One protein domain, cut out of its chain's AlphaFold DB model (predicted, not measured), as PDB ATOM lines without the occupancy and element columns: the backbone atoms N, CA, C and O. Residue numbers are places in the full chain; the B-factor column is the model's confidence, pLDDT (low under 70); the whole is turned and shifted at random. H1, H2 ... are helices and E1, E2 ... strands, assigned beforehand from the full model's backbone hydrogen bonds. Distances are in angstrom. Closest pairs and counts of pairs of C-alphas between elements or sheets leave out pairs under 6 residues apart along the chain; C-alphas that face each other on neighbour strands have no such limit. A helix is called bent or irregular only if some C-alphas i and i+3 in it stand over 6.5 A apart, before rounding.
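AT A GLANCE: This is residues 3 to 122 of the 189 residues of an uncharacterized protein of Phycisphaerales bacterium (UniProt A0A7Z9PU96). A hairpin of two long strands, E1 and E2, runs through the middle, with helix H3 packed along one side of it and helices H1 and H2 on the other side, where H2 meets H1 at a steep angle. A long stretch with no named element, residues 74 to 93, joins H2 to H3, and its turn around Asp 89 sticks out beyond the body. The printed part has 120 residues, with three named helices and two named strands in the order H1 E1 E2 H2 H3; the sheet, E1 - E2, is antiparallel and the class is mixed, helices and strands. It is compact, with a radius of gyration of the C-alphas of 14.9 A, and spans 47 by 33 by 25 A.

IN THESE COORDINATES: H1, residues 13 to 29, begins with C-alpha 13 at (-38.361, 25.312, 38.460) and is 24.4 A long. E1, residues 35 to 42, and E2, residues 48 to 55, are 23.6 A and 23.1 A long. H2 is residues 62 to 73. H3, residues 94 to 111, is 27.3 A long and ends with C-alpha 111 at (-35.009, 12.987, 40.173); it is only just irregular, C-alphas 108 and 111 being 6.9 A apart.

HOW THE PARTS SIT: The hairpin E1 and E2 is antiparallel at 161 degrees, with N 37 and O 53 at 2.9 A and N 41 and O 49 at 2.7 A, within hydrogen-bond range. Residues 37 to 38 of E1 also pair, antiparallel, with residues 115 to 116. The closest C-alphas of E1 and H3 are those of Val 39 and Ala 109, 6.2 A. Those of H1 and E2 are Pro 13 and Pro 48, 6.1 A. Residues 16 to 23 of H1 touch residues 68 to 73 of H2, closest at the C-alphas of Asp 19 and His 73, 5.9 A, at a steep tilt of 52 degrees, opposite ways. H3 is apart from H1 and H2. In H1 and H2 every O i to N i+4 pair is within hydrogen-bond range, in H3 11 of 14.

THE WHOLE: The two C-alphas farthest apart, of Arg 10 and Asp 89, are 47.9 A apart. The printed part has no cut, and the link from H2 to H3 is long. Mean pLDDT of the printed part is 77.4; residues 83 to 101 and 107 to 113 are among those under 70.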
ATOM      1  N   LEU A   3     -28.664  26.780  47.925       83.06
ATOM      2  CA  LEU A   3     -29.583  27.876  47.589       83.06
ATOM      3  C   LEU A   3     -31.020  27.398  47.787       83.06
ATOM      4  O   LEU A   3     -31.364  26.311  47.329       83.06
ATOM      5  N   THR A   4     -31.862  28.195  48.436       82.69
ATOM      6  CA  THR A   4     -33.244  27.798  48.749       82.69
ATOM      7  C   THR A   4     -34.218  28.883  48.317       82.69
ATOM      8  O   THR A   4     -33.950  30.069  48.513       82.69
ATOM      9  N   THR A   5     -35.360  28.475  47.771       83.12
ATOM     10  CA  THR A   5     -36.546  29.329  47.640       83.12
ATOM     11  C   THR A   5     -37.295  29.398  48.978       83.12
ATOM     12  O   THR A   5     -37.421  28.395  49.682       83.12
ATOM     13  N   MET A   6     -37.790  30.579  49.355       78.56
ATOM     14  CA  MET A   6     -38.591  30.778  50.571       78.56
ATOM     15  C   MET A   6     -40.090  30.775  50.264       78.56
ATOM     16  O   MET A   6     -40.511  31.116  49.162       78.56
ATOM     17  N   ALA A   7     -40.910  30.433  51.262       67.38
ATOM     18  CA  ALA A   7     -42.355  30.609  51.162       67.38
ATOM     19  C   ALA A   7     -42.695  32.090  50.906       67.38
ATOM     20  O   ALA A   7     -42.107  32.975  51.521       67.38
ATOM     21  N   GLY A   8     -43.617  32.353  49.977       68.56
ATOM     22  CA  GLY A   8     -43.955  33.710  49.524       68.56
ATOM     23  C   GLY A   8     -43.177  34.170  48.285       68.56
ATOM     24  O   GLY A   8     -43.684  35.001  47.538       68.56
ATOM     25  N   VAL A   9     -42.023  33.562  47.991       77.31
ATOM     26  CA  VAL A   9     -41.344  33.700  46.695       77.31
ATOM     27  C   VAL A   9     -41.902  32.620  45.771       77.31
ATOM     28  O   VAL A   9     -41.542  31.446  45.871       77.31
ATOM     29  N   ARG A  10     -42.842  32.987  44.894       67.62
ATOM     30  CA  ARG A  10     -43.315  32.072  43.847       67.62
ATOM     31  C   ARG A  10     -42.226  31.961  42.787       67.62
ATOM     32  O   ARG A  10     -42.054  32.882  42.002       67.62
ATOM     33  N   ALA A  11     -41.506  30.845  42.802       75.81
ATOM     34  CA  ALA A  11     -40.549  30.497  41.767       75.81
ATOM     35  C   ALA A  11     -40.805  29.071  41.284       75.81
ATOM     36  O   ALA A  11     -40.612  28.093  42.011       75.81
ATOM     37  N   THR A  12     -41.247  28.972  40.040       85.31
ATOM     38  CA  THR A  12     -41.258  27.735  39.261       85.31
ATOM     39  C   THR A  12     -39.833  27.181  39.098       85.31
ATOM     40  O   THR A  12     -38.850  27.926  39.226       85.31
ATOM     41  N   PRO A  13     -39.669  25.880  38.797       83.19
ATOM     42  CA  PRO A  13     -38.361  25.312  38.460       83.19
ATOM     43  C   PRO A  13     -37.635  26.082  37.342       83.19
ATOM     44  O   PRO A  13     -36.408  26.223  37.367       83.19
ATOM     45  N   GLU A  14     -38.385  26.612  36.378       85.50
ATOM     46  CA  GLU A  14     -37.888  27.411  35.261       85.50
ATOM     47  C   GLU A  14     -37.342  28.764  35.727       85.50
ATOM     48  O   GLU A  14     -36.226  29.130  35.352       85.50
ATOM     49  N   GLU A  15     -38.080  29.485  36.571       89.06
ATOM     50  CA  GLU A  15     -37.639  30.762  37.152       89.06
ATOM     51  C   GLU A  15     -36.408  30.561  38.037       89.06
ATOM     52  O   GLU A  15     -35.400  31.248  37.864       89.06
ATOM     53  N   PHE A  16     -36.411  29.529  38.885       89.56
ATOM     54  CA  PHE A  16     -35.244  29.165  39.689       89.56
ATOM     55  C   PHE A  16     -34.016  28.872  38.810       89.56
ATOM     56  O   PHE A  16     -32.883  29.253  39.124       89.56
ATOM     57  N   GLN A  17     -34.224  28.221  37.661       88.44
ATOM     58  CA  GLN A  17     -33.159  27.974  36.698       88.44
ATOM     59  C   GLN A  17     -32.648  29.260  36.038       88.44
ATOM     60  O   GLN A  17     -31.441  29.372  35.796       88.44
ATOM     61  N   GLN A  18     -33.528  30.207  35.717       91.00
ATOM     62  CA  GLN A  18     -33.147  31.509  35.168       91.00
ATOM     63  C   GLN A  18     -32.355  32.327  36.192       91.00
ATOM     64  O   GLN A  18     -31.294  32.857  35.861       91.00
ATOM     65  N   ASP A  19     -32.798  32.350  37.444       92.88
ATOM     66  CA  ASP A  19     -32.132  33.060  38.534       92.88
ATOM     67  C   ASP A  19     -30.757  32.476  38.839       92.88
ATOM     68  O   ASP A  19     -29.775  33.209  38.984       92.88
ATOM     69  N   TRP A  20     -30.625  31.149  38.790       91.38
ATOM     70  CA  TRP A  20     -29.313  30.514  38.825       91.38
ATOM     71  C   TRP A  20     -28.394  30.987  37.689       91.38
ATOM     72  O   TRP A  20     -27.209  31.230  37.923       91.38
ATOM     73  N   ARG A  21     -28.897  31.124  36.451       92.44
ATOM     74  CA  ARG A  21     -28.076  31.621  35.328       92.44
ATOM     75  C   ARG A  21     -27.599  33.049  35.587       92.44
ATOM     76  O   ARG A  21     -26.415  33.308  35.377       92.44
ATOM     77  N   LYS A  22     -28.474  33.925  36.096       95.00
ATOM     78  CA  LYS A  22     -28.126  35.305  36.474       95.00
ATOM     79  C   LYS A  22     -27.047  35.330  37.558       95.00
ATOM     80  O   LYS A  22     -26.045  36.029  37.401       95.00
ATOM     81  N   LEU A  23     -27.210  34.533  38.621       93.31
ATOM     82  CA  LEU A  23     -26.229  34.433  39.707       93.31
ATOM     83  C   LEU A  23     -24.871  33.980  39.171       93.31
ATOM     84  O   LEU A  23     -23.857  34.642  39.387       93.31
ATOM     85  N   LYS A  24     -24.867  32.883  38.413       92.56
ATOM     86  CA  LYS A  24     -23.668  32.314  37.802       92.56
ATOM     87  C   LYS A  24     -22.961  33.317  36.889       92.56
ATOM     88  O   LYS A  24     -21.745  33.464  36.967       92.56
ATOM     89  N   GLU A  25     -23.693  34.032  36.037       94.50
ATOM     90  CA  GLU A  25     -23.103  35.063  35.179       94.50
ATOM     91  C   GLU A  25     -22.522  36.229  35.971       94.50
ATOM     92  O   GLU A  25     -21.427  36.685  35.640       94.50
ATOM     93  N   ARG A  26     -23.200  36.688  37.029       94.44
ATOM     94  CA  ARG A  26     -22.686  37.751  37.899       94.44
ATOM     95  C   ARG A  26     -21.405  37.309  38.608       94.44
ATOM     96  O   ARG A  26     -20.413  38.028  38.554       94.44
ATOM     97  N   MET A  27     -21.386  36.106  39.180       92.62
ATOM     98  CA  MET A  27     -20.180  35.528  39.784       92.62
ATOM     99  C   MET A  27     -19.043  35.387  38.763       92.62
ATOM    100  O   MET A  27     -17.896  35.692  39.081       92.62
ATOM    101  N   ARG A  28     -19.349  34.984  37.520       90.88
ATOM    102  CA  ARG A  28     -18.361  34.876  36.435       90.88
ATOM    103  C   ARG A  28     -17.748  36.232  36.079       90.88
ATOM    104  O   ARG A  28     -16.533  36.319  35.967       90.88
ATOM    105  N   ARG A  29     -18.567  37.281  35.930       92.44
ATOM    106  CA  ARG A  29     -18.098  38.650  35.622       92.44
ATOM    107  C   ARG A  29     -17.220  39.238  36.727       92.44
ATOM    108  O   ARG A  29     -16.366  40.061  36.439       92.44
ATOM    109  N   LEU A  30     -17.424  38.806  37.969       91.19
ATOM    110  CA  LEU A  30     -16.623  39.221  39.121       91.19
ATOM    111  C   LEU A  30     -15.376  38.349  39.337       91.19
ATOM    112  O   LEU A  30     -14.673  38.548  40.320       91.19
ATOM    113  N   HIS A  31     -15.109  37.366  38.468       88.81
ATOM    114  CA  HIS A  31     -14.045  36.368  38.655       88.81
ATOM    115  C   HIS A  31     -14.163  35.591  39.983       88.81
ATOM    116  O   HIS A  31     -13.176  35.131  40.552       88.81
ATOM    117  N   MET A  32     -15.397  35.428  40.473       88.44
ATOM    118  CA  MET A  32     -15.746  34.745  41.725       88.44
ATOM    119  C   MET A  32     -16.485  33.424  41.496       88.44
ATOM    120  O   MET A  32     -16.915  32.798  42.461       88.44
ATOM    121  N   LEU A  33     -16.683  33.009  40.238       86.88
ATOM    122  CA  LEU A  33     -17.242  31.701  39.911       86.88
ATOM    123  C   LEU A  33     -16.102  30.694  39.718       86.88
ATOM    124  O   LEU A  33     -15.501  30.682  38.643       86.88
ATOM    125  N   PRO A  34     -15.806  29.857  40.723       83.69
ATOM    126  CA  PRO A  34     -14.921  28.723  40.529       83.69
ATOM    127  C   PRO A  34     -15.629  27.597  39.769       83.69
ATOM    128  O   PRO A  34     -16.811  27.692  39.417       83.69
ATOM    129  N   GLU A  35     -14.916  26.498  39.564       85.38
ATOM    130  CA  GLU A  35     -15.524  25.276  39.063       85.38
ATOM    131  C   GLU A  35     -16.597  24.771  40.041       85.38
ATOM    132  O   GLU A  35     -16.486  24.955  41.256       85.38
ATOM    133  N   TYR A  36     -17.666  24.160  39.531       86.25
ATOM    134  CA  TYR A  36     -18.795  23.742  40.352       86.25
ATOM    135  C   TYR A  36     -19.517  22.499  39.825       86.25
ATOM    136  O   TYR A  36     -19.505  22.194  38.634       86.25
ATOM    137  N   ILE A  37     -20.249  21.843  40.724       85.50
ATOM    138  CA  ILE A  37     -21.324  20.895  40.420       85.50
ATOM    139  C   ILE A  37     -22.569  21.306  41.197       85.50
ATOM    140  O   ILE A  37     -22.484  21.741  42.344       85.50
ATOM    141  N   ARG A  38     -23.730  21.203  40.556       87.88
ATOM    142  CA  ARG A  38     -25.031  21.587  41.090       87.88
ATOM    143  C   ARG A  38     -26.052  20.482  40.861       87.88
ATOM    144  O   ARG A  38     -26.225  20.018  39.733       87.88
ATOM    145  N   VAL A  39     -26.797  20.176  41.915       85.75
ATOM    146  CA  VAL A  39     -28.003  19.344  41.906       85.75
ATOM    147  C   VAL A  39     -29.171  20.207  42.372       85.75
ATOM    148  O   VAL A  39     -29.018  20.971  43.321       85.75
ATOM    149  N   VAL A  40     -30.310  20.124  41.687       85.75
ATOM    150  CA  VAL A  40     -31.560  20.775  42.114       85.75
ATOM    151  C   VAL A  40     -32.450  19.713  42.752       85.75
ATOM    152  O   VAL A  40     -32.514  18.605  42.262       85.75
ATOM    153  N   GLU A  41     -33.124  20.019  43.839       83.38
ATOM    154  CA  GLU A  41     -34.089  19.172  44.530       83.38
ATOM    155  C   GLU A  41     -35.305  20.034  44.879       83.38
ATOM    156  O   GLU A  41     -35.270  21.259  44.744       83.38
ATOM    157  N   HIS A  42     -36.380  19.404  45.340       85.00
ATOM    158  CA  HIS A  42     -37.491  20.123  45.949       85.00
ATOM    159  C   HIS A  42     -37.409  19.981  47.470       85.00
ATOM    160  O   HIS A  42     -37.090  18.911  47.991       85.00
ATOM    161  N   THR A  43     -37.690  21.060  48.197       83.19
ATOM    162  CA  THR A  43     -37.891  21.006  49.646       83.19
ATOM    163  C   THR A  43     -39.106  20.130  49.978       83.19
ATOM    164  O   THR A  43     -39.904  19.781  49.109       83.19
ATOM    165  N   LYS A  44     -39.321  19.830  51.267       81.19
ATOM    166  CA  LYS A  44     -40.544  19.138  51.722       81.19
ATOM    167  C   LYS A  44     -41.838  19.854  51.306       81.19
ATOM    168  O   LYS A  44     -42.859  19.201  51.152       81.19
ATOM    169  N   SER A  45     -41.790  21.175  51.126       80.31
ATOM    170  CA  SER A  45     -42.918  21.993  50.667       80.31
ATOM    171  C   SER A  45     -43.014  22.108  49.141       80.31
ATOM    172  O   SER A  45     -43.813  22.896  48.646       80.31
ATOM    173  N   GLY A  46     -42.196  21.365  48.390       82.81
ATOM    174  CA  GLY A  46     -42.206  21.360  46.927       82.81
ATOM    175  C   GLY A  46     -41.470  22.532  46.273       82.81
ATOM    176  O   GLY A  46     -41.515  22.660  45.055       82.81
ATOM    177  N   LEU A  47     -40.786  23.386  47.040       85.38
ATOM    178  CA  LEU A  47     -40.080  24.546  46.490       85.38
ATOM    179  C   LEU A  47     -38.695  24.157  45.956       85.38
ATOM    180  O   LEU A  47     -38.035  23.316  46.570       85.38
ATOM    181  N   PRO A  48     -38.207  24.778  44.870       87.44
ATOM    182  CA  PRO A  48     -36.866  24.517  44.369       87.44
ATOM    183  C   PRO A  48     -35.760  24.794  45.401       87.44
ATOM    184  O   PRO A  48     -35.776  25.761  46.169       87.44
ATOM    185  N   HIS A  49     -34.759  23.921  45.399       86.69
ATOM    186  CA  HIS A  49     -33.607  23.947  46.287       86.69
ATOM    187  C   HIS A  49     -32.381  23.447  45.527       86.69
ATOM    188  O   HIS A  49     -32.468  22.449  44.829       86.69
ATOM    189  N   ALA A  50     -31.226  24.096  45.626       88.31
ATOM    190  CA  ALA A  50     -30.021  23.639  44.938       88.31
ATOM    191  C   ALA A  50     -28.877  23.370  45.901       88.31
ATOM    192  O   ALA A  50     -28.475  24.251  46.655       88.31
ATOM    193  N   HIS A  51     -28.273  22.193  45.780       87.31
ATOM    194  CA  HIS A  51     -26.983  21.875  46.373       87.31
ATOM    195  C   HIS A  51     -25.878  22.142  45.357       87.31
ATOM    196  O   HIS A  51     -25.923  21.651  44.232       87.31
ATOM    197  N   ILE A  52     -24.886  22.935  45.753       86.88
ATOM    198  CA  ILE A  52     -23.760  23.342  44.917       86.88
ATOM    199  C   ILE A  52     -22.461  23.063  45.661       86.88
ATOM    200  O   ILE A  52     -22.244  23.541  46.779       86.88
ATOM    201  N   ILE A  53     -21.566  22.336  45.013       84.50
ATOM    202  CA  ILE A  53     -20.183  22.179  45.449       84.50
ATOM    203  C   ILE A  53     -19.323  23.012  44.509       84.50
ATOM    204  O   ILE A  53     -19.522  22.971  43.300       84.50
ATOM    205  N   MET A  54     -18.400  23.782  45.078       83.19
ATOM    206  CA  MET A  54     -17.470  24.643  44.352       83.19
ATOM    207  C   MET A  54     -16.037  24.193  44.640       83.19
ATOM    208  O   MET A  54     -15.731  23.871  45.789       83.19
ATOM    209  N   ALA A  55     -15.176  24.188  43.625       78.31
ATOM    210  CA  ALA A  55     -13.798  23.711  43.697       78.31
ATOM    211  C   ALA A  55     -12.830  24.671  42.989       78.31
ATOM    212  O   ALA A  55     -13.150  25.235  41.949       78.31
ATOM    213  N   GLY A  56     -11.633  24.856  43.556       72.19
ATOM    214  CA  GLY A  56     -10.595  25.717  42.966       72.19
ATOM    215  C   GLY A  56     -10.808  27.225  43.160       72.19
ATOM    216  O   GLY A  56     -10.155  28.022  42.496       72.19
ATOM    217  N   GLY A  57     -11.711  27.628  44.061       75.00
ATOM    218  CA  GLY A  57     -12.013  29.032  44.366       75.00
ATOM    219  C   GLY A  57     -11.677  29.453  45.791       75.00
ATOM    220  O   GLY A  57     -11.464  28.623  46.675       75.00
ATOM    221  N   ARG A  58     -11.704  30.768  46.030       80.75
ATOM    222  CA  ARG A  58     -11.722  31.330  47.387       80.75
ATOM    223  C   ARG A  58     -13.094  31.105  48.021       80.75
ATOM    224  O   ARG A  58     -14.107  31.067  47.323       80.75
ATOM    225  N   TYR A  59     -13.129  30.983  49.346       83.00
ATOM    226  CA  TYR A  59     -14.396  30.918  50.068       83.00
ATOM    227  C   TYR A  59     -15.214  32.188  49.826       83.00
ATOM    228  O   TYR A  59     -14.710  33.299  49.992       83.00
ATOM    229  N   LEU A  60     -16.470  32.011  49.419       86.62
ATOM    230  CA  LEU A  60     -17.399  33.116  49.218       86.62
ATOM    231  C   LEU A  60     -18.027  33.464  50.569       86.62
ATOM    232  O   LEU A  60     -18.616  32.579  51.195       86.62
ATOM    233  N   PRO A  61     -17.945  34.721  51.030       89.19
ATOM    234  CA  PRO A  61     -18.585  35.103  52.276       89.19
ATOM    235  C   PRO A  61     -20.094  34.835  52.230       89.19
ATOM    236  O   PRO A  61     -20.774  35.223  51.279       89.19
ATOM    237  N   GLN A  62     -20.622  34.207  53.283       90.19
ATOM    238  CA  GLN A  62     -22.045  33.887  53.438       90.19
ATOM    239  C   GLN A  62     -22.954  35.099  53.190       90.19
ATOM    240  O   GLN A  62     -23.890  35.027  52.398       90.19
ATOM    241  N   TRP A  63     -22.651  36.234  53.829       91.25
ATOM    242  CA  TRP A  63     -23.429  37.468  53.681       91.25
ATOM    243  C   TRP A  63     -23.462  37.963  52.231       91.25
ATOM    244  O   TRP A  63     -24.483  38.468  51.769       91.25
ATOM    245  N   TRP A  64     -22.354  37.802  51.504       91.44
ATOM    246  CA  TRP A  64     -22.212  38.284  50.137       91.44
ATOM    247  C   TRP A  64     -23.102  37.473  49.200       91.44
ATOM    248  O   TRP A  64     -23.910  38.041  48.466       91.44
ATOM    249  N   ILE A  65     -23.023  36.142  49.279       91.44
ATOM    250  CA  ILE A  65     -23.834  35.277  48.423       91.44
ATOM    251  C   ILE A  65     -25.326  35.352  48.775       91.44
ATOM    252  O   ILE A  65     -26.149  35.373  47.862       91.44
ATOM    253  N   SER A  66     -25.679  35.475  50.063       90.94
ATOM    254  CA  SER A  66     -27.064  35.696  50.498       90.94
ATOM    255  C   SER A  66     -27.640  36.985  49.915       90.94
ATOM    256  O   SER A  66     -28.730  36.944  49.356       90.94
ATOM    257  N   LYS A  67     -26.896  38.104  49.954       92.19
ATOM    258  CA  LYS A  67     -27.349  39.365  49.343       92.19
ATOM    259  C   LYS A  67     -27.500  39.267  47.827       92.19
ATOM    260  O   LYS A  67     -28.458  39.799  47.276       92.19
ATOM    261  N   LEU A  68     -26.575  38.598  47.132       92.12
ATOM    262  CA  LEU A  68     -26.723  38.390  45.689       92.12
ATOM    263  C   LEU A  68     -27.957  37.543  45.366       92.12
ATOM    264  O   LEU A  68     -28.654  37.845  44.400       92.12
ATOM    265  N   TRP A  69     -28.209  36.487  46.139       92.69
ATOM    266  CA  TRP A  69     -29.359  35.619  45.919       92.69
ATOM    267  C   TRP A  69     -30.676  36.333  46.221       92.69
ATOM    268  O   TRP A  69     -31.600  36.245  45.421       92.69
ATOM    269  N   GLU A  70     -30.728  37.135  47.282       92.25
ATOM    270  CA  GLU A  70     -31.875  37.985  47.603       92.25
ATOM    271  C   GLU A  70     -32.188  38.966  46.467       92.25
ATOM    272  O   GLU A  70     -33.325  39.047  46.020       92.25
ATOM    273  N   GLN A  71     -31.179  39.647  45.921       92.06
ATOM    274  CA  GLN A  71     -31.370  40.580  44.803       92.06
ATOM    275  C   GLN A  71     -31.875  39.913  43.520       92.06
ATOM    276  O   GLN A  71     -32.529  40.561  42.707       92.06
ATOM    277  N   ILE A  72     -31.490  38.658  43.284       92.38
ATOM    278  CA  ILE A  72     -31.783  37.955  42.031       92.38
ATOM    279  C   ILE A  72     -33.104  37.192  42.123       92.38
ATOM    280  O   ILE A  72     -33.873  37.211  41.168       92.38
ATOM    281  N   HIS A  73     -33.325  36.516  43.245       90.12
ATOM    282  CA  HIS A  73     -34.386  35.536  43.444       90.12
ATOM    283  C   HIS A  73     -35.409  35.962  44.508       90.12
ATOM    284  O   HIS A  73     -36.494  35.400  44.577       90.12
ATOM    285  N   GLY A  74     -35.081  36.927  45.372       87.69
ATOM    286  CA  GLY A  74     -35.947  37.359  46.475       87.69
ATOM    287  C   GLY A  74     -35.866  36.489  47.735       87.69
ATOM    288  O   GLY A  74     -36.609  36.729  48.681       87.69
ATOM    289  N   ALA A  75     -34.974  35.492  47.782       85.00
ATOM    290  CA  ALA A  75     -34.754  34.662  48.969       85.00
ATOM    291  C   ALA A  75     -33.376  34.918  49.593       85.00
ATOM    292  O   ALA A  75     -32.365  34.943  48.895       85.00
ATOM    293  N   ILE A  76     -33.317  35.018  50.922       76.44
ATOM    294  CA  ILE A  76     -32.058  35.231  51.666       76.44
ATOM    295  C   ILE A  76     -31.330  33.925  52.026       76.44
ATOM    296  O   ILE A  76     -30.157  33.940  52.416       76.44
ATOM    297  N   VAL A  77     -32.026  32.785  51.927       72.44
ATOM    298  CA  VAL A  77     -31.560  31.506  52.478       72.44
ATOM    299  C   VAL A  77     -30.541  30.860  51.543       72.44
ATOM    300  O   VAL A  77     -30.866  30.083  50.639       72.44
ATOM    301  N   VAL A  78     -29.280  31.175  51.821       78.06
ATOM    302  CA  VAL A  78     -28.101  30.473  51.319       78.06
ATOM    303  C   VAL A  78     -27.369  29.866  52.517       78.06
ATOM    304  O   VAL A  78     -27.294  30.506  53.556       78.06
ATOM    305  N   ASP A  79     -26.821  28.657  52.403       83.75
ATOM    306  CA  ASP A  79     -25.868  28.092  53.382       83.75
ATOM    307  C   ASP A  79     -24.567  27.750  52.654       83.75
ATOM    308  O   ASP A  79     -24.558  26.890  51.766       83.75
ATOM    309  N   ILE A  80     -23.463  28.422  52.976       84.44
ATOM    310  CA  ILE A  80     -22.142  28.123  52.424       84.44
ATOM    311  C   ILE A  80     -21.147  27.760  53.520       84.44
ATOM    312  O   ILE A  80     -20.738  28.561  54.356       84.44
ATOM    313  N   ARG A  81     -20.674  26.519  53.436       81.75
ATOM    314  CA  ARG A  81     -19.667  25.963  54.331       81.75
ATOM    315  C   ARG A  81     -18.380  25.738  53.565       81.75
ATOM    316  O   ARG A  81     -18.410  25.222  52.444       81.75
ATOM    317  N   MET A  82     -17.264  26.125  54.174       77.25
ATOM    318  CA  MET A  82     -15.950  25.739  53.686       77.25
ATOM    319  C   MET A  82     -15.746  24.263  54.022       77.25
ATOM    320  O   MET A  82     -15.861  23.861  55.178       77.25
ATOM    321  N   VAL A  83     -15.455  23.452  53.011       68.56
ATOM    322  CA  VAL A  83     -15.036  22.067  53.221       68.56
ATOM    323  C   VAL A  83     -13.514  22.084  53.320       68.56
ATOM    324  O   VAL A  83     -12.819  21.858  52.338       68.56
ATOM    325  N   SER A  84     -12.993  22.445  54.493       55.88
ATOM    326  CA  SER A  84     -11.567  22.339  54.809       55.88
ATOM    327  C   SER A  84     -11.402  21.421  56.013       55.88
ATOM    328  O   SER A  84     -11.702  21.814  57.140       55.88
ATOM    329  N   LYS A  85     -10.922  20.198  55.795       45.12
ATOM    330  CA  LYS A  85     -10.393  19.377  56.882       45.12
ATOM    331  C   LYS A  85      -8.883  19.291  56.682       45.12
ATOM    332  O   LYS A  85      -8.429  18.617  55.765       45.12
ATOM    333  N   LYS A  86      -8.115  20.008  57.509       40.81
ATOM    334  CA  LYS A  86      -6.719  19.640  57.768       40.81
ATOM    335  C   LYS A  86      -6.754  18.335  58.563       40.81
ATOM    336  O   LYS A  86      -7.421  18.279  59.595       40.81
ATOM    337  N   ILE A  87      -6.072  17.299  58.085       39.72
ATOM    338  CA  ILE A  87      -5.668  16.161  58.915       39.72
ATOM    339  C   ILE A  87      -4.155  16.337  59.081       39.72
ATOM    340  O   ILE A  87      -3.401  16.010  58.175       39.72
ATOM    341  N   GLY A  88      -3.729  16.953  60.188       49.75
ATOM    342  CA  GLY A  88      -2.312  17.258  60.443       49.75
ATOM    343  C   GLY A  88      -1.682  18.252  59.452       49.75
ATOM    344  O   GLY A  88      -2.349  19.185  58.991       49.75
ATOM    345  N   ASP A  89      -0.396  18.038  59.155       45.00
ATOM    346  CA  ASP A  89       0.434  18.831  58.228       45.00
ATOM    347  C   ASP A  89       0.380  18.338  56.766       45.00
ATOM    348  O   ASP A  89       1.000  18.926  55.880       45.00
ATOM    349  N   GLU A  90      -0.395  17.288  56.488       42.59
ATOM    350  CA  GLU A  90      -0.556  16.711  55.150       42.59
ATOM    351  C   GLU A  90      -1.457  17.591  54.252       42.59
ATOM    352  O   GLU A  90      -2.572  17.967  54.650       42.59
ATOM    353  N   PRO A  91      -1.038  17.918  53.013       40.09
ATOM    354  CA  PRO A  91      -1.893  18.598  52.054       40.09
ATOM    355  C   PRO A  91      -2.988  17.656  51.526       40.09
ATOM    356  O   PRO A  91      -2.741  16.506  51.197       40.09
ATOM    357  N   TRP A  92      -4.213  18.177  51.402       44.00
ATOM    358  CA  TRP A  92      -5.344  17.612  50.646       44.00
ATOM    359  C   TRP A  92      -5.482  16.071  50.614       44.00
ATOM    360  O   TRP A  92      -5.415  15.454  49.557       44.00
ATOM    361  N   GLN A  93      -5.951  15.470  51.712       43.22
ATOM    362  CA  GLN A  93      -6.691  14.188  51.660       43.22
ATOM    363  C   GLN A  93      -8.157  14.369  51.166       43.22
ATOM    364  O   GLN A  93      -9.051  13.572  51.452       43.22
ATOM    365  N   GLY A  94      -8.448  15.477  50.467       47.00
ATOM    366  CA  GLY A  94      -9.798  16.028  50.292       47.00
ATOM    367  C   GLY A  94     -10.595  15.527  49.086       47.00
ATOM    368  O   GLY A  94     -11.790  15.811  49.018       47.00
ATOM    369  N   LEU A  95      -9.999  14.775  48.153       48.19
ATOM    370  CA  LEU A  95     -10.717  14.280  46.969       48.19
ATOM    371  C   LEU A  95     -11.745  13.198  47.321       48.19
ATOM    372  O   LEU A  95     -12.866  13.264  46.830       48.19
ATOM    373  N   ASN A  96     -11.433  12.287  48.247       51.47
ATOM    374  CA  ASN A  96     -12.347  11.206  48.651       51.47
ATOM    375  C   ASN A  96     -13.553  11.721  49.436       51.47
ATOM    376  O   ASN A  96     -14.684  11.276  49.238       51.47
ATOM    377  N   GLN A  97     -13.331  12.710  50.303       57.66
ATOM    378  CA  GLN A  97     -14.415  13.361  51.034       57.66
ATOM    379  C   GLN A  97     -15.268  14.216  50.097       57.66
ATOM    380  O   GLN A  97     -16.489  14.209  50.225       57.66
ATOM    381  N   LEU A  98     -14.663  14.899  49.120       61.97
ATOM    382  CA  LEU A  98     -15.388  15.670  48.113       61.97
ATOM    383  C   LEU A  98     -16.175  14.769  47.156       61.97
ATOM    384  O   LEU A  98     -17.321  15.086  46.860       61.97
ATOM    385  N   ALA A  99     -15.604  13.642  46.726       61.56
ATOM    386  CA  ALA A  99     -16.246  12.643  45.876       61.56
ATOM    387  C   ALA A  99     -17.399  11.947  46.604       61.56
ATOM    388  O   ALA A  99     -18.496  11.880  46.059       61.56
ATOM    389  N   GLY A 100     -17.208  11.534  47.861       65.75
ATOM    390  CA  GLY A 100     -18.274  10.974  48.691       65.75
ATOM    391  C   GLY A 100     -19.382  11.988  48.997       65.75
ATOM    392  O   GLY A 100     -20.570  11.674  48.914       65.75
ATOM    393  N   TYR A 101     -19.009  13.239  49.282       67.62
ATOM    394  CA  TYR A 101     -19.960  14.333  49.480       67.62
ATOM    395  C   TYR A 101     -20.731  14.640  48.192       67.62
ATOM    396  O   TYR A 101     -21.949  14.776  48.220       67.62
ATOM    397  N   MET A 102     -20.051  14.678  47.047       70.75
ATOM    398  CA  MET A 102     -20.647  14.859  45.727       70.75
ATOM    399  C   MET A 102     -21.596  13.710  45.378       70.75
ATOM    400  O   MET A 102     -22.741  13.962  45.010       70.75
ATOM    401  N   ALA A 103     -21.171  12.465  45.576       70.69
ATOM    402  CA  ALA A 103     -21.960  11.269  45.330       70.69
ATOM    403  C   ALA A 103     -23.226  11.212  46.199       70.69
ATOM    404  O   ALA A 103     -24.281  10.827  45.703       70.69
ATOM    405  N   LYS A 104     -23.178  11.692  47.452       73.69
ATOM    406  CA  LYS A 104     -24.373  11.862  48.296       73.69
ATOM    407  C   LYS A 104     -25.435  12.739  47.624       73.69
ATOM    408  O   LYS A 104     -26.614  12.398  47.669       73.69
ATOM    409  N   TYR A 105     -25.044  13.854  47.009       73.12
ATOM    410  CA  TYR A 105     -25.988  14.743  46.316       73.12
ATOM    411  C   TYR A 105     -26.350  14.238  44.919       73.12
ATOM    412  O   TYR A 105     -27.499  14.339  44.505       73.12
ATOM    413  N   MET A 106     -25.414  13.623  44.197       72.62
ATOM    414  CA  MET A 106     -25.695  13.008  42.899       72.62
ATOM    415  C   MET A 106     -26.624  11.791  43.019       72.62
ATOM    416  O   MET A 106     -27.404  11.519  42.111       72.62
ATOM    417  N   ALA A 107     -26.599  11.068  44.138       69.12
ATOM    418  CA  ALA A 107     -27.537   9.981  44.414       69.12
ATOM    419  C   ALA A 107     -28.970  10.489  44.586       69.12
ATOM    420  O   ALA A 107     -29.921   9.840  44.157       69.12
ATOM    421  N   LYS A 108     -29.126  11.686  45.151       65.62
ATOM    422  CA  LYS A 108     -30.416  12.374  45.224       65.62
ATOM    423  C   LYS A 108     -30.846  12.968  43.881       65.62
ATOM    424  O   LYS A 108     -32.034  13.167  43.645       65.62
ATOM    425  N   ALA A 109     -29.903  13.148  42.954       56.12
ATOM    426  CA  ALA A 109     -30.167  13.577  41.584       56.12
ATOM    427  C   ALA A 109     -30.862  12.512  40.710       56.12
ATOM    428  O   ALA A 109     -31.094  12.780  39.534       56.12
ATOM    429  N   GLN A 110     -31.268  11.348  41.245       51.97
ATOM    430  CA  GLN A 110     -32.133  10.399  40.515       51.97
ATOM    431  C   GLN A 110     -33.451  11.034  40.022       51.97
ATOM    432  O   GLN A 110     -34.100  10.477  39.142       51.97
ATOM    433  N   VAL A 111     -33.812  12.214  40.542       50.19
ATOM    434  CA  VAL A 111     -35.009  12.987  40.173       50.19
ATOM    435  C   VAL A 111     -34.663  14.309  39.456       50.19
ATOM    436  O   VAL A 111     -35.560  15.012  39.001       50.19
ATOM    437  N   ALA A 112     -33.382  14.683  39.311       56.72
ATOM    438  CA  ALA A 112     -33.019  16.057  38.961       56.72
ATOM    439  C   ALA A 112     -31.841  16.249  38.001       56.72
ATOM    440  O   ALA A 112     -30.919  15.446  37.893       56.72
ATOM    441  N   ARG A 113     -31.851  17.400  37.317       69.19
ATOM    442  CA  ARG A 113     -30.846  17.774  36.318       69.19
ATOM    443  C   ARG A 113     -29.527  18.193  36.974       69.19
ATOM    444  O   ARG A 113     -29.420  19.286  37.534       69.19
ATOM    445  N   LEU A 114     -28.509  17.348  36.825       79.12
ATOM    446  CA  LEU A 114     -27.125  17.664  37.176       79.12
ATOM    447  C   LEU A 114     -26.564  18.747  36.239       79.12
ATOM    448  O   LEU A 114     -26.710  18.658  35.018       79.12
ATOM    449  N   ALA A 115     -25.903  19.760  36.795       83.06
ATOM    450  CA  ALA A 115     -25.165  20.768  36.034       83.06
ATOM    451  C   ALA A 115     -23.770  20.950  36.633       83.06
ATOM    452  O   ALA A 115     -23.647  21.064  37.846       83.06
ATOM    453  N   TYR A 116     -22.732  21.018  35.808       84.94
ATOM    454  CA  TYR A 116     -21.351  21.166  36.272       84.94
ATOM    455  C   TYR A 116     -20.513  21.960  35.276       84.94
ATOM    456  O   TYR A 116     -20.914  22.140  34.122       84.94
ATOM    457  N   SER A 117     -19.375  22.464  35.738       80.06
ATOM    458  CA  SER A 117     -18.377  23.111  34.898       80.06
ATOM    459  C   SER A 117     -17.403  22.071  34.307       80.06
ATOM    460  O   SER A 117     -17.007  21.127  34.997       80.06
ATOM    461  N   PRO A 118     -17.032  22.201  33.019       68.56
ATOM    462  CA  PRO A 118     -16.222  21.201  32.321       68.56
ATOM    463  C   PRO A 118     -14.724  21.264  32.666       68.56
ATOM    464  O   PRO A 118     -13.981  20.375  32.266       68.56
ATOM    465  N   GLY A 119     -14.264  22.307  33.368       70.94
ATOM    466  CA  GLY A 119     -12.865  22.445  33.783       70.94
ATOM    467  C   GLY A 119     -12.502  21.576  34.989       70.94
ATOM    468  O   GLY A 119     -11.323  21.332  35.233       70.94
ATOM    469  N   TRP A 120     -13.501  21.078  35.724       69.50
ATOM    470  CA  TRP A 120     -13.310  20.227  36.899       69.50
ATOM    471  C   TRP A 120     -13.747  18.780  36.686       69.50
ATOM    472  O   TRP A 120     -13.067  17.863  37.143       69.50
ATOM    473  N   LEU A 121     -14.861  18.562  35.989       72.44
ATOM    474  CA  LEU A 121     -15.430  17.233  35.773       72.44
ATOM    475  C   LEU A 121     -15.456  16.912  34.280       72.44
ATOM    476  O   LEU A 121     -15.656  17.797  33.448       72.44
ATOM    477  N   TRP A 122     -15.272  15.638  33.936       70.62
ATOM    478  CA  TRP A 122     -15.202  15.223  32.539       70.62
ATOM    479  C   TRP A 122     -16.565  15.318  31.841       70.62
ATOM    480  O   TRP A 122     -17.610  15.067  32.462       70.62
TER     481      TRP A 122